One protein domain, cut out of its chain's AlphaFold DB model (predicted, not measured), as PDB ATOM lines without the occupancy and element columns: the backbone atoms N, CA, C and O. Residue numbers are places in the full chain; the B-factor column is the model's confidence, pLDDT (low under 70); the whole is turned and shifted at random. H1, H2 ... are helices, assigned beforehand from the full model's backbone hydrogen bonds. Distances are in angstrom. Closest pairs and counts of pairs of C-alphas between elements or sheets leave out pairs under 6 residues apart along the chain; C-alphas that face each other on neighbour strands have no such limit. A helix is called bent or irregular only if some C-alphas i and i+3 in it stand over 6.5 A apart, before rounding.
ATOM      1  N   ASP A 273      25.957  37.815  22.312       95.06
ATOM      2  CA  ASP A 273      26.480  36.505  21.917       95.06
ATOM      3  C   ASP A 273      25.839  35.984  20.623       95.06
ATOM      4  O   ASP A 273      26.542  35.483  19.740       95.06
ATOM      5  N   LEU A 274      24.521  36.155  20.464       93.50
ATOM      6  CA  LEU A 274      23.803  35.748  19.251       93.50
ATOM      7  C   LEU A 274      24.211  36.597  18.044       93.50
ATOM      8  O   LEU A 274      24.403  36.068  16.947       93.50
ATOM      9  N   LEU A 275      24.404  37.904  18.241       94.75
ATOM     10  CA  LEU A 275      24.856  38.807  17.177       94.75
ATOM     11  C   LEU A 275      26.310  38.538  16.769       94.75
ATOM     12  O   LEU A 275      26.640  38.606  15.585       94.75
ATOM     13  N   ALA A 276      27.175  38.190  17.725       95.19
ATOM     14  CA  ALA A 276      28.570  37.843  17.463       95.19
ATOM     15  C   ALA A 276      28.738  36.478  16.785       95.19
ATOM     16  O   ALA A 276      29.761  36.232  16.131       95.19
ATOM     17  N   PHE A 277      27.759  35.577  16.936       92.25
ATOM     18  CA  PHE A 277      27.815  34.231  16.370       92.25
ATOM     19  C   PHE A 277      27.870  34.245  14.838       92.25
ATOM     20  O   PHE A 277      28.612  33.447  14.255       92.25
ATOM     21  N   ASP A 278      27.134  35.157  14.196       91.81
ATOM     22  CA  ASP A 278      27.178  35.384  12.751       91.81
ATOM     23  C   ASP A 278      28.253  36.432  12.417       91.81
ATOM     24  O   ASP A 278      28.123  37.623  12.707       91.81
ATOM     25  N   LYS A 279      29.343  35.985  11.783       90.69
ATOM     26  CA  LYS A 279      30.465  36.855  11.415       90.69
ATOM     27  C   LYS A 279      30.032  38.014  10.507       90.69
ATOM     28  O   LYS A 279      30.534  39.119  10.677       90.69
ATOM     29  N   ALA A 280      29.090  37.793   9.589       91.94
ATOM     30  CA  ALA A 280      28.629  38.843   8.684       91.94
ATOM     31  C   ALA A 280      27.837  39.932   9.423       91.94
ATOM     32  O   ALA A 280      27.892  41.096   9.032       91.94
ATOM     33  N   VAL A 281      27.120  39.571  10.492       94.94
ATOM     34  CA  VAL A 281      26.439  40.534  11.371       94.94
ATOM     35  C   VAL A 281      27.449  41.302  12.208       94.94
ATOM     36  O   VAL A 281      27.395  42.527  12.246       94.94
ATOM     37  N   SER A 282      28.407  40.603  12.817       95.12
ATOM     38  CA  SER A 282      29.478  41.231  13.592       95.12
ATOM     39  C   SER A 282      30.273  42.245  12.756       95.12
ATOM     40  O   SER A 282      30.491  43.375  13.191       95.12
ATOM     41  N   ASP A 283      30.667  41.877  11.534       95.00
ATOM     42  CA  ASP A 283      31.396  42.768  10.623       95.00
ATOM     43  C   ASP A 283      30.539  43.981  10.209       95.00
ATOM     44  O   ASP A 283      31.047  45.100  10.153       95.00
ATOM     45  N   GLN A 284      29.230  43.793   9.984       96.38
ATOM     46  CA  GLN A 284      28.304  44.902   9.722       96.38
ATOM     47  C   GLN A 284      28.179  45.844  10.921       96.38
ATOM     48  O   GLN A 284      28.275  47.052  10.732       96.38
ATOM     49  N   ILE A 285      28.018  45.314  12.139       97.75
ATOM     50  CA  ILE A 285      27.907  46.107  13.372       97.75
ATOM     51  C   ILE A 285      29.113  47.039  13.524       97.75
ATOM     52  O   ILE A 285      28.949  48.250  13.668       97.75
ATOM     53  N   PHE A 286      30.328  46.495  13.425       97.25
ATOM     54  CA  PHE A 286      31.554  47.293  13.530       97.25
ATOM     55  C   PHE A 286      31.823  48.170  12.299       97.25
ATOM     56  O   PHE A 286      32.634  49.093  12.363       97.25
ATOM     57  N   GLY A 287      31.153  47.895  11.179       96.31
ATOM     58  CA  GLY A 287      31.218  48.691   9.957       96.31
ATOM     59  C   GLY A 287      30.299  49.917   9.945       96.31
ATOM     60  O   GLY A 287      30.487  50.779   9.081       96.31
ATOM     61  N   ILE A 288      29.327  50.012  10.867       97.19
ATOM     62  CA  ILE A 288      28.393  51.150  10.952       97.19
ATOM     63  C   ILE A 288      29.138  52.433  11.318       97.19
ATOM     64  O   ILE A 288      29.063  53.411  10.578       97.19
ATOM     65  N   ILE A 289      29.881  52.415  12.427       95.88
ATOM     66  CA  ILE A 289      30.733  53.529  12.853       95.88
ATOM     67  C   ILE A 289      32.179  53.193  12.460       95.88
ATOM     68  O   ILE A 289      32.716  52.191  12.954       95.88
ATOM     69  N   PRO A 290      32.826  53.994  11.589       91.12
ATOM     70  CA  PRO A 290      34.215  53.777  11.203       91.12
ATOM     71  C   PRO A 290      35.129  53.662  12.425       91.12
ATOM     72  O   PRO A 290      35.008  54.439  13.361       91.12
ATOM     73  N   SER A 291      36.045  52.691  12.411       92.06
ATOM     74  CA  SER A 291      37.003  52.417  13.499       92.06
ATOM     75  C   SER A 291      36.414  51.977  14.846       92.06
ATOM     76  O   SER A 291      37.191  51.627  15.730       92.06
ATOM     77  N   SER A 292      35.090  51.845  14.986       94.12
ATOM     78  CA  SER A 292      34.434  51.534  16.268       94.12
ATOM     79  C   SER A 292      35.006  50.323  17.006       94.12
ATOM     80  O   SER A 292      35.218  50.380  18.212       94.12
ATOM     81  N   LYS A 293      35.316  49.232  16.296       94.88
ATOM     82  CA  LYS A 293      35.942  48.048  16.906       94.88
ATOM     83  C   LYS A 293      37.285  48.374  17.554       94.88
ATOM     84  O   LYS A 293      37.563  47.891  18.644       94.88
ATOM     85  N   LYS A 294      38.116  49.169  16.877       93.88
ATOM     86  CA  LYS A 294      39.419  49.590  17.397       93.88
ATOM     87  C   LYS A 294      39.232  50.523  18.592       93.88
ATOM     88  O   LYS A 294      39.849  50.288  19.622       93.88
ATOM     89  N   ASP A 295      38.348  51.507  18.466       94.25
ATOM     90  CA  ASP A 295      38.100  52.496  19.515       94.25
ATOM     91  C   ASP A 295      37.599  51.822  20.803       94.25
ATOM     92  O   ASP A 295      38.111  52.103  21.882       94.25
ATOM     93  N   LEU A 296      36.693  50.842  20.689       95.62
ATOM     94  CA  LEU A 296      36.226  50.037  21.824       95.62
ATOM     95  C   LEU A 296      37.343  49.193  22.455       95.62
ATOM     96  O   LEU A 296      37.413  49.085  23.679       95.62
ATOM     97  N   CYS A 297      38.204  48.574  21.639       94.75
ATOM     98  CA  CYS A 297      39.356  47.820  22.140       94.75
ATOM     99  C   CYS A 297      40.301  48.718  22.948       94.75
ATOM    100  O   CYS A 297      40.759  48.315  24.021       94.75
ATOM    101  N   ASP A 298      40.589  49.913  22.429       93.25
ATOM    102  CA  ASP A 298      41.514  50.870  23.031       93.25
ATOM    103  C   ASP A 298      40.922  51.466  24.323       93.25
ATOM    104  O   ASP A 298      41.597  51.458  25.356       93.25
ATOM    105  N   GLU A 299      39.653  51.893  24.295       94.81
ATOM    106  CA  GLU A 299      38.920  52.484  25.428       94.81
ATOM    107  C   GLU A 299      38.746  51.498  26.595       94.81
ATOM    108  O   GLU A 299      39.010  51.838  27.746       94.81
ATOM    109  N   HIS A 300      38.330  50.261  26.306       93.69
ATOM    110  CA  HIS A 300      38.002  49.265  27.340       93.69
ATOM    111  C   HIS A 300      39.138  48.277  27.615       93.69
ATOM    112  O   HIS A 300      38.957  47.305  28.355       93.69
ATOM    113  N   HIS A 301      40.305  48.497  27.004       92.12
ATOM    114  CA  HIS A 301      41.487  47.638  27.107       92.12
ATOM    115  C   HIS A 301      41.184  46.157  26.822       92.12
ATOM    116  O   HIS A 301      41.711  45.241  27.462       92.12
ATOM    117  N   VAL A 302      40.315  45.910  25.840       89.94
ATOM    118  CA  VAL A 302      39.927  44.568  25.403       89.94
ATOM    119  C   VAL A 302      40.710  44.248  24.140       89.94
ATOM    120  O   VAL A 302      40.457  44.817  23.089       89.94
ATOM    121  N   SER A 303      41.686  43.344  24.236       87.69
ATOM    122  CA  SER A 303      42.465  42.906  23.074       87.69
ATOM    123  C   SER A 303      42.301  41.413  22.829       87.69
ATOM    124  O   SER A 303      42.334  40.606  23.761       87.69
ATOM    125  N   LEU A 304      42.149  41.040  21.560       89.75
ATOM    126  CA  LEU A 304      42.123  39.648  21.134       89.75
ATOM    127  C   LEU A 304      43.542  39.179  20.824       89.75
ATOM    128  O   LEU A 304      44.188  39.678  19.903       89.75
ATOM    129  N   ARG A 305      44.022  38.195  21.582       88.75
ATOM    130  CA  ARG A 305      45.288  37.508  21.314       88.75
ATOM    131  C   ARG A 305      45.035  36.013  21.265       88.75
ATOM    132  O   ARG A 305      44.503  35.448  22.214       88.75
ATOM    133  N   TYR A 306      45.425  35.388  20.162       89.94
ATOM    134  CA  TYR A 306      45.329  33.943  20.011       89.94
ATOM    135  C   TYR A 306      46.602  33.271  20.536       89.94
ATOM    136  O   TYR A 306      47.698  33.740  20.216       89.94
ATOM    137  N   PRO A 307      46.485  32.161  21.282       90.00
ATOM    138  CA  PRO A 307      47.610  31.274  21.543       90.00
ATOM    139  C   PRO A 307      48.241  30.790  20.231       90.00
ATOM    140  O   PRO A 307      47.551  30.586  19.226       90.00
ATOM    141  N   THR A 308      49.562  30.611  20.229       88.25
ATOM    142  CA  THR A 308      50.333  30.200  19.042       88.25
ATOM    143  C   THR A 308      49.888  28.849  18.479       88.25
ATOM    144  O   THR A 308      49.921  28.646  17.268       88.25
ATOM    145  N   ASP A 309      49.424  27.963  19.351       92.06
ATOM    146  CA  ASP A 309      48.972  26.595  19.100       92.06
ATOM    147  C   ASP A 309      47.444  26.453  18.992       92.06
ATOM    148  O   ASP A 309      46.954  25.357  18.729       92.06
ATOM    149  N   ALA A 310      46.683  27.547  19.129       89.31
ATOM    150  CA  ALA A 310      45.225  27.496  19.057       89.31
ATOM    151  C   ALA A 310      44.742  27.018  17.681       89.31
ATOM    152  O   ALA A 310      45.075  27.608  16.641       89.31
ATOM    153  N   SER A 311      43.893  25.993  17.695       94.62
ATOM    154  CA  SER A 311      43.207  25.454  16.525       94.62
ATOM    155  C   SER A 311      42.261  26.481  15.894       94.62
ATOM    156  O   SER A 311      41.847  27.462  16.515       94.62
ATOM    157  N   ALA A 312      41.858  26.249  14.641       93.38
ATOM    158  CA  ALA A 312      40.907  27.127  13.955       93.38
ATOM    159  C   ALA A 312      39.564  27.250  14.703       93.38
ATOM    160  O   ALA A 312      38.991  28.336  14.760       93.38
ATOM    161  N   ALA A 313      39.091  26.159  15.314       93.31
ATOM    162  CA  ALA A 313      37.856  26.148  16.094       93.31
ATOM    163  C   ALA A 313      37.981  26.974  17.385       93.31
ATOM    164  O   ALA A 313      37.074  27.734  17.719       93.31
ATOM    165  N   GLU A 314      39.118  26.878  18.082       93.50
ATOM    166  CA  GLU A 314      39.391  27.684  19.279       93.50
ATOM    167  C   GLU A 314      39.511  29.167  18.937       93.50
ATOM    168  O   GLU A 314      38.922  29.999  19.623       93.50
ATOM    169  N   ARG A 315      40.193  29.510  17.837       93.38
ATOM    170  CA  ARG A 315      40.282  30.899  17.366       93.38
ATOM    171  C   ARG A 315      38.907  31.477  17.046       93.38
ATOM    172  O   ARG A 315      38.617  32.599  17.448       93.38
ATOM    173  N   GLU A 316      38.041  30.720  16.375       93.69
ATOM    174  CA  GLU A 316      36.684  31.188  16.074       93.69
ATOM    175  C   GLU A 316      35.833  31.345  17.341       93.69
ATOM    176  O   GLU A 316      35.096  32.321  17.464       93.69
ATOM    177  N   LYS A 317      35.968  30.438  18.317       94.38
ATOM    178  CA  LYS A 317      35.311  30.576  19.624       94.38
ATOM    179  C   LYS A 317      35.776  31.842  20.353       94.38
ATOM    180  O   LYS A 317      34.943  32.644  20.766       94.38
ATOM    181  N   MET A 318      37.088  32.065  20.437       95.12
ATOM    182  CA  MET A 318      37.661  33.262  21.062       95.12
ATOM    183  C   MET A 318      37.241  34.548  20.340       95.12
ATOM    184  O   MET A 318      36.969  35.554  20.992       95.12
ATOM    185  N   ARG A 319      37.151  34.530  19.001       95.31
ATOM    186  CA  ARG A 319      36.624  35.658  18.222       95.31
ATOM    187  C   ARG A 319      35.177  35.958  18.601       95.31
ATOM    188  O   ARG A 319      34.865  37.118  18.842       95.31
ATOM    189  N   LYS A 320      34.311  34.941  18.664       95.50
ATOM    190  CA  LYS A 320      32.896  35.099  19.039       95.50
ATOM    191  C   LYS A 320      32.748  35.727  20.418       95.50
ATOM    192  O   LYS A 320      32.045  36.719  20.544       95.50
ATOM    193  N   GLU A 321      33.454  35.199  21.415       96.06
ATOM    194  CA  GLU A 321      33.424  35.722  22.789       96.06
ATOM    195  C   GLU A 321      33.938  37.169  22.859       96.06
ATOM    196  O   GLU A 321      33.349  38.026  23.518       96.06
ATOM    197  N   HIS A 322      35.021  37.468  22.137       96.44
ATOM    198  CA  HIS A 322      35.565  38.819  22.052       96.44
ATOM    199  C   HIS A 322      34.596  39.797  21.381       96.44
ATOM    200  O   HIS A 322      34.342  40.878  21.909       96.44
ATOM    201  N   ASP A 323      34.039  39.425  20.230       97.12
ATOM    202  CA  ASP A 323      33.113  40.275  19.489       97.12
ATOM    203  C   ASP A 323      31.800  40.463  20.259       97.12
ATOM    204  O   ASP A 323      31.302  41.582  20.308       97.12
ATOM    205  N   ALA A 324      31.296  39.436  20.954       97.44
ATOM    206  CA  ALA A 324      30.137  39.550  21.842       97.44
ATOM    207  C   ALA A 324      30.387  40.563  22.963       97.44
ATOM    208  O   ALA A 324      29.566  41.451  23.199       97.44
ATOM    209  N   LYS A 325      31.564  40.495  23.602       97.19
ATOM    210  CA  LYS A 325      31.963  41.466  24.626       97.19
ATOM    211  C   LYS A 325      31.985  42.891  24.072       97.19
ATOM    212  O   LYS A 325      31.436  43.787  24.705       97.19
ATOM    213  N   LEU A 326      32.585  43.106  22.900       97.56
ATOM    214  CA  LEU A 326      32.636  44.431  22.275       97.56
ATOM    215  C   LEU A 326      31.251  44.936  21.850       97.56
ATOM    216  O   LEU A 326      30.932  46.097  22.089       97.56
ATOM    217  N   ILE A 327      30.405  44.078  21.273       97.69
ATOM    218  CA  ILE A 327      29.021  44.422  20.912       97.69
ATOM    219  C   ILE A 327      28.233  44.850  22.156       97.69
ATOM    220  O   ILE A 327      27.496  45.832  22.107       97.69
ATOM    221  N   GLY A 328      28.432  44.171  23.290       96.44
ATOM    222  CA  GLY A 328      27.820  44.535  24.569       96.44
ATOM    223  C   GLY A 328      28.257  45.898  25.123       96.44
ATOM    224  O   GLY A 328      27.525  46.484  25.917       96.44
ATOM    225  N   LEU A 329      29.408  46.430  24.697       96.38
ATOM    226  CA  LEU A 329      29.916  47.745  25.116       96.38
ATOM    227  C   LEU A 329      29.370  48.905  24.266       96.38
ATOM    228  O   LEU A 329      29.351  50.044  24.734       96.38
ATOM    229  N   ILE A 330      28.876  48.631  23.053       96.81
ATOM    230  CA  ILE A 330      28.369  49.652  22.118       96.81
ATOM    231  C   ILE A 330      27.304  50.565  22.747       96.81
ATOM    232  O   ILE A 330      27.437  51.782  22.604       96.81
ATOM    233  N   PRO A 331      26.277  50.060  23.466       95.25
ATOM    234  CA  PRO A 331      25.280  50.932  24.082       95.25
ATOM    235  C   PRO A 331      25.847  51.931  25.092       95.25
ATOM    236  O   PRO A 331      25.269  52.998  25.267       95.25
ATOM    237  N   THR A 332      26.963  51.607  25.744       93.25
ATOM    238  CA  THR A 332      27.594  52.486  26.737       93.25
ATOM    239  C   THR A 332      28.550  53.481  26.082       93.25
ATOM    240  O   THR A 332      28.541  54.647  26.460       93.25
ATOM    241  N   SER A 333      29.341  53.051  25.090       93.75
ATOM    242  CA  SER A 333      30.315  53.925  24.408       93.75
ATOM    243  C   SER A 333      29.680  54.849  23.366       93.75
ATOM    244  O   SER A 333      30.134  55.974  23.177       93.75
ATOM    245  N   PHE A 334      28.631  54.392  22.676       94.31
ATOM    246  CA  PHE A 334      28.005  55.134  21.575       94.31
ATOM    247  C   PHE A 334      26.542  55.499  21.839       94.31
ATOM    248  O   PHE A 334      25.959  56.284  21.089       94.31
ATOM    249  N   GLY A 335      25.924  54.953  22.891       88.50
ATOM    250  CA  GLY A 335      24.568  55.327  23.280       88.50
ATOM    251  C   GLY A 335      24.543  56.732  23.858       88.50
ATOM    252  O   GLY A 335      25.196  57.023  24.856       88.50
ATOM    253  N   GLY A 336      23.760  57.609  23.233       86.31
ATOM    254  CA  GLY A 336      23.533  58.951  23.752       86.31
ATOM    255  C   GLY A 336      22.631  58.963  24.991       86.31
ATOM    256  O   GLY A 336      22.361  57.945  25.638       86.31
ATOM    257  N   GLY A 337      22.124  60.153  25.316       84.19
ATOM    258  CA  GLY A 337      21.303  60.384  26.502       84.19
ATOM    259  C   GLY A 337      20.003  59.575  26.549       84.19
ATOM    260  O   GLY A 337      19.464  59.395  27.640       84.19
ATOM    261  N   HIS A 338      19.503  59.073  25.415       84.81
ATOM    262  CA  HIS A 338      18.241  58.332  25.344       84.81
ATOM    263  C   HIS A 338      18.454  56.822  25.184       84.81
ATOM    264  O   HIS A 338      18.050  56.048  26.054       84.81
ATOM    265  N   SER A 339      19.113  56.393  24.107       84.69
ATOM    266  CA  SER A 339      19.291  54.977  23.766       84.69
ATOM    267  C   SER A 339      20.249  54.278  24.722       84.69
ATOM    268  O   SER A 339      20.079  53.090  24.941       84.69
ATOM    269  N   GLY A 340      21.199  54.975  25.358       84.31
ATOM    270  CA  GLY A 340      22.048  54.372  26.396       84.31
ATOM    271  C   GLY A 340      21.268  54.026  27.673       84.31
ATOM    272  O   GLY A 340      21.407  52.936  28.226       84.31
ATOM    273  N   ARG A 341      20.361  54.914  28.116       85.31
ATOM    274  CA  ARG A 341      19.532  54.716  29.332       85.31
ATOM    275  C   ARG A 341      18.606  53.517  29.238       85.31
ATOM    276  O   ARG A 341      18.282  52.875  30.232       85.31
ATOM    277  N   VAL A 342      18.179  53.228  28.023       85.00
ATOM    278  CA  VAL A 342      17.393  52.058  27.663       85.00
ATOM    279  C   VAL A 342      18.147  50.792  28.130       85.00
ATOM    280  O   VAL A 342      17.556  49.951  28.801       85.00
ATOM    281  N   PHE A 343      19.465  50.670  27.971       87.88
ATOM    282  CA  PHE A 343      20.219  49.480  28.418       87.88
ATOM    283  C   PHE A 343      20.525  49.419  29.922       87.88
ATOM    284  O   PHE A 343      20.945  48.373  30.406       87.88
ATOM    285  N   THR A 344      20.300  50.500  30.671       84.19
ATOM    286  CA  THR A 344      20.615  50.576  32.111       84.19
ATOM    287  C   THR A 344      19.383  50.718  33.009       84.19
ATOM    288  O   THR A 344      19.489  50.594  34.229       84.19
ATOM    289  N   THR A 345      18.205  50.972  32.436       79.00
ATOM    290  CA  THR A 345      16.961  51.175  33.188       79.00
ATOM    291  C   THR A 345      16.392  49.879  33.766       79.00
ATOM    292  O   THR A 345      16.302  48.864  33.084       79.00
ATOM    293  N   GLN A 346      15.921  49.945  35.015       73.62
ATOM    294  CA  GLN A 346      15.222  48.847  35.699       73.62
ATOM    295  C   GLN A 346      13.723  48.776  35.356       73.62
ATOM    296  O   GLN A 346      13.021  47.878  35.811       73.62
ATOM    297  N   LEU A 347      13.204  49.737  34.581       68.44
ATOM    298  CA  LEU A 347      11.772  49.852  34.269       68.44
ATOM    299  C   LEU A 347      11.289  48.881  33.178       68.44
ATOM    300  O   LEU A 347      10.100  48.866  32.858       68.44
ATOM    301  N   ARG A 348      12.194  48.082  32.605       72.75
ATOM    302  CA  ARG A 348      11.900  47.095  31.563       72.75
ATOM    303  C   ARG A 348      12.681  45.810  31.793       72.75
ATOM    304  O   ARG A 348      13.743  45.836  32.407       72.75
ATOM    305  N   GLU A 349      12.148  44.708  31.281       70.62
ATOM    306  CA  GLU A 349      12.725  43.374  31.488       70.62
ATOM    307  C   GLU A 349      14.004  43.151  30.674       70.62
ATOM    308  O   GLU A 349      14.945  42.540  31.174       70.62
ATOM    309  N   SER A 350      14.070  43.667  29.442       81.19
ATOM    310  CA  SER A 350      15.271  43.579  28.610       81.19
ATOM    311  C   SER A 350      15.320  44.655  27.521       81.19
ATOM    312  O   SER A 350      14.330  45.326  27.217       81.19
ATOM    313  N   ALA A 351      16.511  44.840  26.947       89.56
ATOM    314  CA  ALA A 351      16.694  45.599  25.718       89.56
ATOM    315  C   ALA A 351      16.347  44.765  24.491       89.56
ATOM    316  O   ALA A 351      16.545  43.553  24.497       89.56
ATOM    317  N   THR A 352      15.876  45.425  23.437       91.88
ATOM    318  CA  THR A 352      15.545  44.786  22.159       91.88
ATOM    319  C   THR A 352      16.624  45.043  21.111       91.88
ATOM    320  O   THR A 352      17.430  45.971  21.243       91.88
ATOM    321  N   VAL A 353      16.632  44.268  20.025       93.31
ATOM    322  CA  VAL A 353      17.508  44.557  18.876       93.31
ATOM    323  C   VAL A 353      17.153  45.905  18.241       93.31
ATOM    324  O   VAL A 353      18.051  46.635  17.816       93.31
ATOM    325  N   PHE A 354      15.872  46.293  18.229       91.81
ATOM    326  CA  PHE A 354      15.471  47.623  17.769       91.81
ATOM    327  C   PHE A 354      16.130  48.743  18.591       91.81
ATOM    328  O   PHE A 354      16.633  49.713  18.021       91.81
ATOM    329  N   ASP A 355      16.204  48.598  19.917       91.19
ATOM    330  CA  ASP A 355      16.921  49.551  20.773       91.19
ATOM    331  C   ASP A 355      18.412  49.616  20.453       91.19
ATOM    332  O   ASP A 355      18.991  50.701  20.436       91.19
ATOM    333  N   PHE A 356      19.020  48.459  20.188       94.94
ATOM    334  CA  PHE A 356      20.439  48.360  19.868       94.94
ATOM    335  C   PHE A 356      20.774  49.072  18.561       94.94
ATOM    336  O   PHE A 356      21.683  49.895  18.535       94.94
ATOM    337  N   VAL A 357      20.000  48.846  17.497       94.81
ATOM    338  CA  VAL A 357      20.198  49.569  16.230       94.81
ATOM    339  C   VAL A 357      20.055  51.082  16.431       94.81
ATOM    340  O   VAL A 357      20.801  51.871  15.846       94.81
ATOM    341  N   ASN A 358      19.134  51.503  17.303       92.75
ATOM    342  CA  ASN A 358      18.900  52.917  17.567       92.75
ATOM    343  C   ASN A 358      20.083  53.630  18.245       92.75
ATOM    344  O   ASN A 358      20.201  54.847  18.089       92.75
ATOM    345  N   VAL A 359      20.988  52.906  18.912       95.25
ATOM    346  CA  VAL A 359      22.241  53.473  19.442       95.25
ATOM    347  C   VAL A 359      23.036  54.160  18.330       95.25
ATOM    348  O   VAL A 359      23.432  55.315  18.481       95.25
ATOM    349  N   PHE A 360      23.184  53.508  17.172       96.62
ATOM    350  CA  PHE A 360      23.919  54.070  16.035       96.62
ATOM    351  C   PHE A 360      23.250  55.325  15.477       96.62
ATOM    352  O   PHE A 360      23.915  56.314  15.186       96.62
ATOM    353  N   THR A 361      21.924  55.313  15.366       94.25
ATOM    354  CA  THR A 361      21.160  56.455  14.838       94.25
ATOM    355  C   THR A 361      21.105  57.641  15.804       94.25
ATOM    356  O   THR A 361      20.935  58.781  15.374       94.25
ATOM    357  N   GLU A 362      21.278  57.414  17.110       94.56
ATOM    358  CA  GLU A 362      21.481  58.506  18.065       94.56
ATOM    359  C   GLU A 362      22.887  59.081  17.941       94.56
ATOM    360  O   GLU A 362      23.034  60.299  17.843       94.56
ATOM    361  N   TYR A 363      23.903  58.214  17.867       95.25
ATOM    362  CA  TYR A 363      25.282  58.626  17.624       95.25
ATOM    363  C   TYR A 363      25.401  59.456  16.336       95.25
ATOM    364  O   TYR A 363      26.036  60.511  16.339       95.25
ATOM    365  N   ALA A 364      24.706  59.058  15.265       95.12
ATOM    366  CA  ALA A 364      24.688  59.745  13.973       95.12
ATOM    367  C   ALA A 364      24.314  61.235  14.070       95.12
ATOM    368  O   ALA A 364      24.757  62.044  13.260       95.12
ATOM    369  N   LYS A 365      23.544  61.649  15.083       92.38
ATOM    370  CA  LYS A 365      23.173  63.061  15.285       92.38
ATOM    371  C   LYS A 365      24.325  63.960  15.695       92.38
ATOM    372  O   LYS A 365      24.213  65.171  15.551       92.38
ATOM    373  N   THR A 366      25.379  63.376  16.248       92.75
ATOM    374  CA  THR A 366      26.591  64.105  16.640       92.75
ATOM    375  C   THR A 366      27.530  64.326  15.455       92.75
ATOM    376  O   THR A 366      28.529  65.026  15.585       92.75
ATOM    377  N   GLN A 367      27.213  63.730  14.305       94.88
ATOM    378  CA  GLN A 367      28.045  63.746  13.115       94.88
ATOM    379  C   GLN A 367      27.597  64.818  12.119       94.88
ATOM    380  O   GLN A 367      26.448  65.266  12.116       94.88
ATOM    381  N   LEU A 368      28.520  65.195  11.232       94.81
ATOM    382  CA  LEU A 368      28.211  65.993  10.047       94.81
ATOM    383  C   LEU A 368      27.251  65.235   9.103       94.81
ATOM    384  O   LEU A 368      27.148  64.009   9.200       94.81
ATOM    385  N   PRO A 369      26.568  65.929   8.172       95.69
ATOM    386  CA  PRO A 369      25.563  65.320   7.300       95.69
ATOM    387  C   PRO A 369      26.006  64.049   6.561       95.69
ATOM    388  O   PRO A 369      25.289  63.055   6.609       95.69
ATOM    389  N   ALA A 370      27.176  64.028   5.919       93.62
ATOM    390  CA  ALA A 370      27.605  62.869   5.133       93.62
ATOM    391  C   ALA A 370      27.857  61.618   6.003       93.62
ATOM    392  O   ALA A 370      27.218  60.595   5.740       93.62
ATOM    393  N   PRO A 371      28.676  61.665   7.080       95.12
ATOM    394  CA  PRO A 371      28.808  60.519   7.982       95.12
ATOM    395  C   PRO A 371      27.492  60.148   8.677       95.12
ATOM    396  O   PRO A 371      27.233  58.967   8.897       95.12
ATOM    397  N   LYS A 372      26.636  61.130   8.998       95.69
ATOM    398  CA  LYS A 372      25.307  60.876   9.567       95.69
ATOM    399  C   LYS A 372      24.469  59.992   8.642       95.69
ATOM    400  O   LYS A 372      23.991  58.950   9.085       95.69
ATOM    401  N   LEU A 373      24.310  60.388   7.377       95.50
ATOM    402  CA  LEU A 373      23.531  59.631   6.392       95.50
ATOM    403  C   LEU A 373      24.101  58.219   6.191       95.50
ATOM    404  O   LEU A 373      23.339  57.258   6.129       95.50
ATOM    405  N   GLU A 374      25.430  58.081   6.156       95.94
ATOM    406  CA  GLU A 374      26.095  56.780   6.036       95.94
ATOM    407  C   GLU A 374      25.796  55.861   7.235       95.94
ATOM    408  O   GLU A 374      25.461  54.689   7.052       95.94
ATOM    409  N   ILE A 375      25.880  56.385   8.461       97.25
ATOM    410  CA  ILE A 375      25.575  55.627   9.681       97.25
ATOM    411  C   ILE A 375      24.102  55.206   9.694       97.25
ATOM    412  O   ILE A 375      23.801  54.053  10.001       97.25
ATOM    413  N   GLU A 376      23.183  56.105   9.332       96.88
ATOM    414  CA  GLU A 376      21.746  55.812   9.288       96.88
ATOM    415  C   GLU A 376      21.397  54.762   8.213       96.88
ATOM    416  O   GLU A 376      20.567  53.887   8.474       96.88
ATOM    417  N   GLU A 377      22.056  54.798   7.046       96.12
ATOM    418  CA  GLU A 377      21.937  53.799   5.966       96.12
ATOM    419  C   GLU A 377      22.456  52.421   6.395       96.12
ATOM    420  O   GLU A 377      21.793  51.393   6.203       96.12
ATOM    421  N   LYS A 378      23.639  52.378   7.013       97.06
ATOM    422  CA  LYS A 378      24.235  51.127   7.497       97.06
ATOM    423  C   LYS A 378      23.437  50.529   8.656       97.06
ATOM    424  O   LYS A 378      23.238  49.315   8.688       97.06
ATOM    425  N   ALA A 379      22.922  51.363   9.561       96.75
ATOM    426  CA  ALA A 379      22.056  50.929  10.654       96.75
ATOM    427  C   ALA A 379      20.754  50.298  10.133       96.75
ATOM    428  O   ALA A 379      20.379  49.212  10.577       96.75
ATOM    429  N   GLY A 380      20.093  50.912   9.144       95.75
ATOM    430  CA  GLY A 380      18.897  50.316   8.546       95.75
ATOM    431  C   GLY A 380      19.183  49.074   7.699       95.75
ATOM    432  O   GLY A 380      18.365  48.154   7.673       95.75
ATOM    433  N   THR A 381      20.362  48.985   7.073       95.69
ATOM    434  CA  THR A 381      20.825  47.759   6.397       95.69
ATOM    435  C   THR A 381      20.980  46.605   7.390       95.69
ATOM    436  O   THR A 381      20.444  45.519   7.149       95.69
ATOM    437  N   LEU A 382      21.624  46.855   8.536       96.38
ATOM    438  CA  LEU A 382      21.741  45.883   9.624       96.38
ATOM    439  C   LEU A 382      20.357  45.466  10.147       96.38
ATOM    440  O   LEU A 382      20.076  44.272  10.257       96.38
ATOM    441  N   ALA A 383      19.475  46.433  10.421       95.25
ATOM    442  CA  ALA A 383      18.115  46.182  10.901       95.25
ATOM    443  C   ALA A 383      17.337  45.255   9.959       95.25
ATOM    444  O   ALA A 383      16.776  44.241  10.381       95.25
ATOM    445  N   LYS A 384      17.361  45.569   8.660       94.44
ATOM    446  CA  LYS A 384      16.709  44.776   7.617       94.44
ATOM    447  C   LYS A 384      17.310  43.375   7.514       94.44
ATOM    448  O   LYS A 384      16.564  42.406   7.367       94.44
ATOM    449  N   TYR A 385      18.635  43.245   7.606       94.69
ATOM    450  CA  TYR A 385      19.302  41.943   7.582       94.69
ATOM    451  C   TYR A 385      18.862  41.066   8.757       94.69
ATOM    452  O   TYR A 385      18.475  39.917   8.535       94.69
ATOM    453  N   ILE A 386      18.890  41.602   9.983       95.00
ATOM    454  CA  ILE A 386      18.511  40.852  11.186       95.00
ATOM    455  C   ILE A 386      17.042  40.433  11.107       95.00
ATOM    456  O   ILE A 386      16.751  39.252  11.279       95.00
ATOM    457  N   ALA A 387      16.133  41.347  10.756       93.69
ATOM    458  CA  ALA A 387      14.708  41.038  10.640       93.69
ATOM    459  C   ALA A 387      14.429  39.932   9.604       93.69
ATOM    460  O   ALA A 387      13.715  38.972   9.889       93.69
ATOM    461  N   ASN A 388      15.062  39.996   8.427       92.75
ATOM    462  CA  ASN A 388      14.916  38.967   7.389       92.75
ATOM    463  C   ASN A 388      15.510  37.605   7.792       92.75
ATOM    464  O   ASN A 388      15.168  36.580   7.203       92.75
ATOM    465  N   ASN A 389      16.403  37.585   8.784       93.75
ATOM    466  CA  ASN A 389      17.078  36.391   9.284       93.75
ATOM    467  C   ASN A 389      16.696  36.067  10.738       93.75
ATOM    468  O   ASN A 389      17.429  35.330  11.393       93.75
ATOM    469  N   ALA A 390      15.557  36.563  11.236       91.81
ATOM    470  CA  ALA A 390      15.192  36.500  12.655       91.81
ATOM    471  C   ALA A 390      15.283  35.088  13.259       91.81
ATOM    472  O   ALA A 390      15.744  34.927  14.379       91.81
ATOM    473  N   LYS A 391      14.977  34.038  12.481       89.25
ATOM    474  CA  LYS A 391      15.109  32.628  12.902       89.25
ATOM    475  C   LYS A 391      16.510  32.221  13.383       89.25
ATOM    476  O   LYS A 391      16.631  31.200  14.043       89.25
ATOM    477  N   LYS A 392      17.566  32.952  13.011       87.56
ATOM    478  CA  LYS A 392      18.941  32.701  13.479       87.56
ATOM    479  C   LYS A 392      19.217  33.280  14.872       87.56
ATOM    480  O   LYS A 392      20.247  32.964  15.454       87.56
ATOM    481  N   PHE A 393      18.343  34.159  15.349       84.31
ATOM    482  CA  PHE A 393      18.565  35.047  16.487       84.31
ATOM    483  C   PHE A 393      17.406  34.998  17.505       84.31
ATOM    484  O   PHE A 393      17.374  35.833  18.406       84.31
TER     485      PHE A 393
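What this domain is: This is residues 273 to 393 of the 394 residues of an uncharacterized protein of Rhodoferax ferrireducens (UniProt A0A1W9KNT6). H6 and H7 form a helical hairpin, H2 runs beside H7, and the three centres make a triangle; long H4 enters this body with its last half. Its first half and the long link before it form an arm at one end, which makes much of the length, while short H1 and H3 pack on H4 and H5 sits on H6 away from H7. The printed part has 121 residues with seven named helices, H1 to H7 in order, and no named strand: all helix. It is compact, with a radius of gyration of the C-alphas of 15.0 A and spans of 45 by 31 by 29 A.

Where its parts are: Find C-alpha 273 at (26.480, 36.505, 21.917), where H1 runs to 277; H2 follows at 279 to 288, 14.5 A long, and H3 at 292 to 299. H4 covers 312 to 333, 30.7 A, and is only just irregular: C-alphas 328 and 331 are 6.9 A apart. H5 is 339 to 344, H6 353 to 366, 21.7 A, and H7 369 to 388, 28.4 A, ending at C-alpha 388 (14.916, 38.967, 7.389).

How they stand to each other: Look first at H4, the hub, which touches five helices; with residues 326 to 333 alone it touches H3, about perpendicular at 80 degrees, the closest C-alphas being Leu 296 and Leu 326, 6.7 A. H6 and H7 touch at a shallow tilt of 6 degrees, opposite ways, closest at the C-alphas of Ala 364 and Lys 372, 4.6 A. H1 and H7 are apart. Every O i to N i+4 pair is within hydrogen-bond range in H1, H2, H3 and H7, but 16 of 18 in H4, 6 of 10 in H6 and 0 of 2 in H5, where 2 of 3 O i to N i+3 pairs are.

The domain as a whole: The C-alphas farthest apart, Asp 309 and Pro 369, are 46.8 A apart. The link from H3 to H4 is long, and the printed part has no cut. Residue 347 alone has a pLDDT under 70.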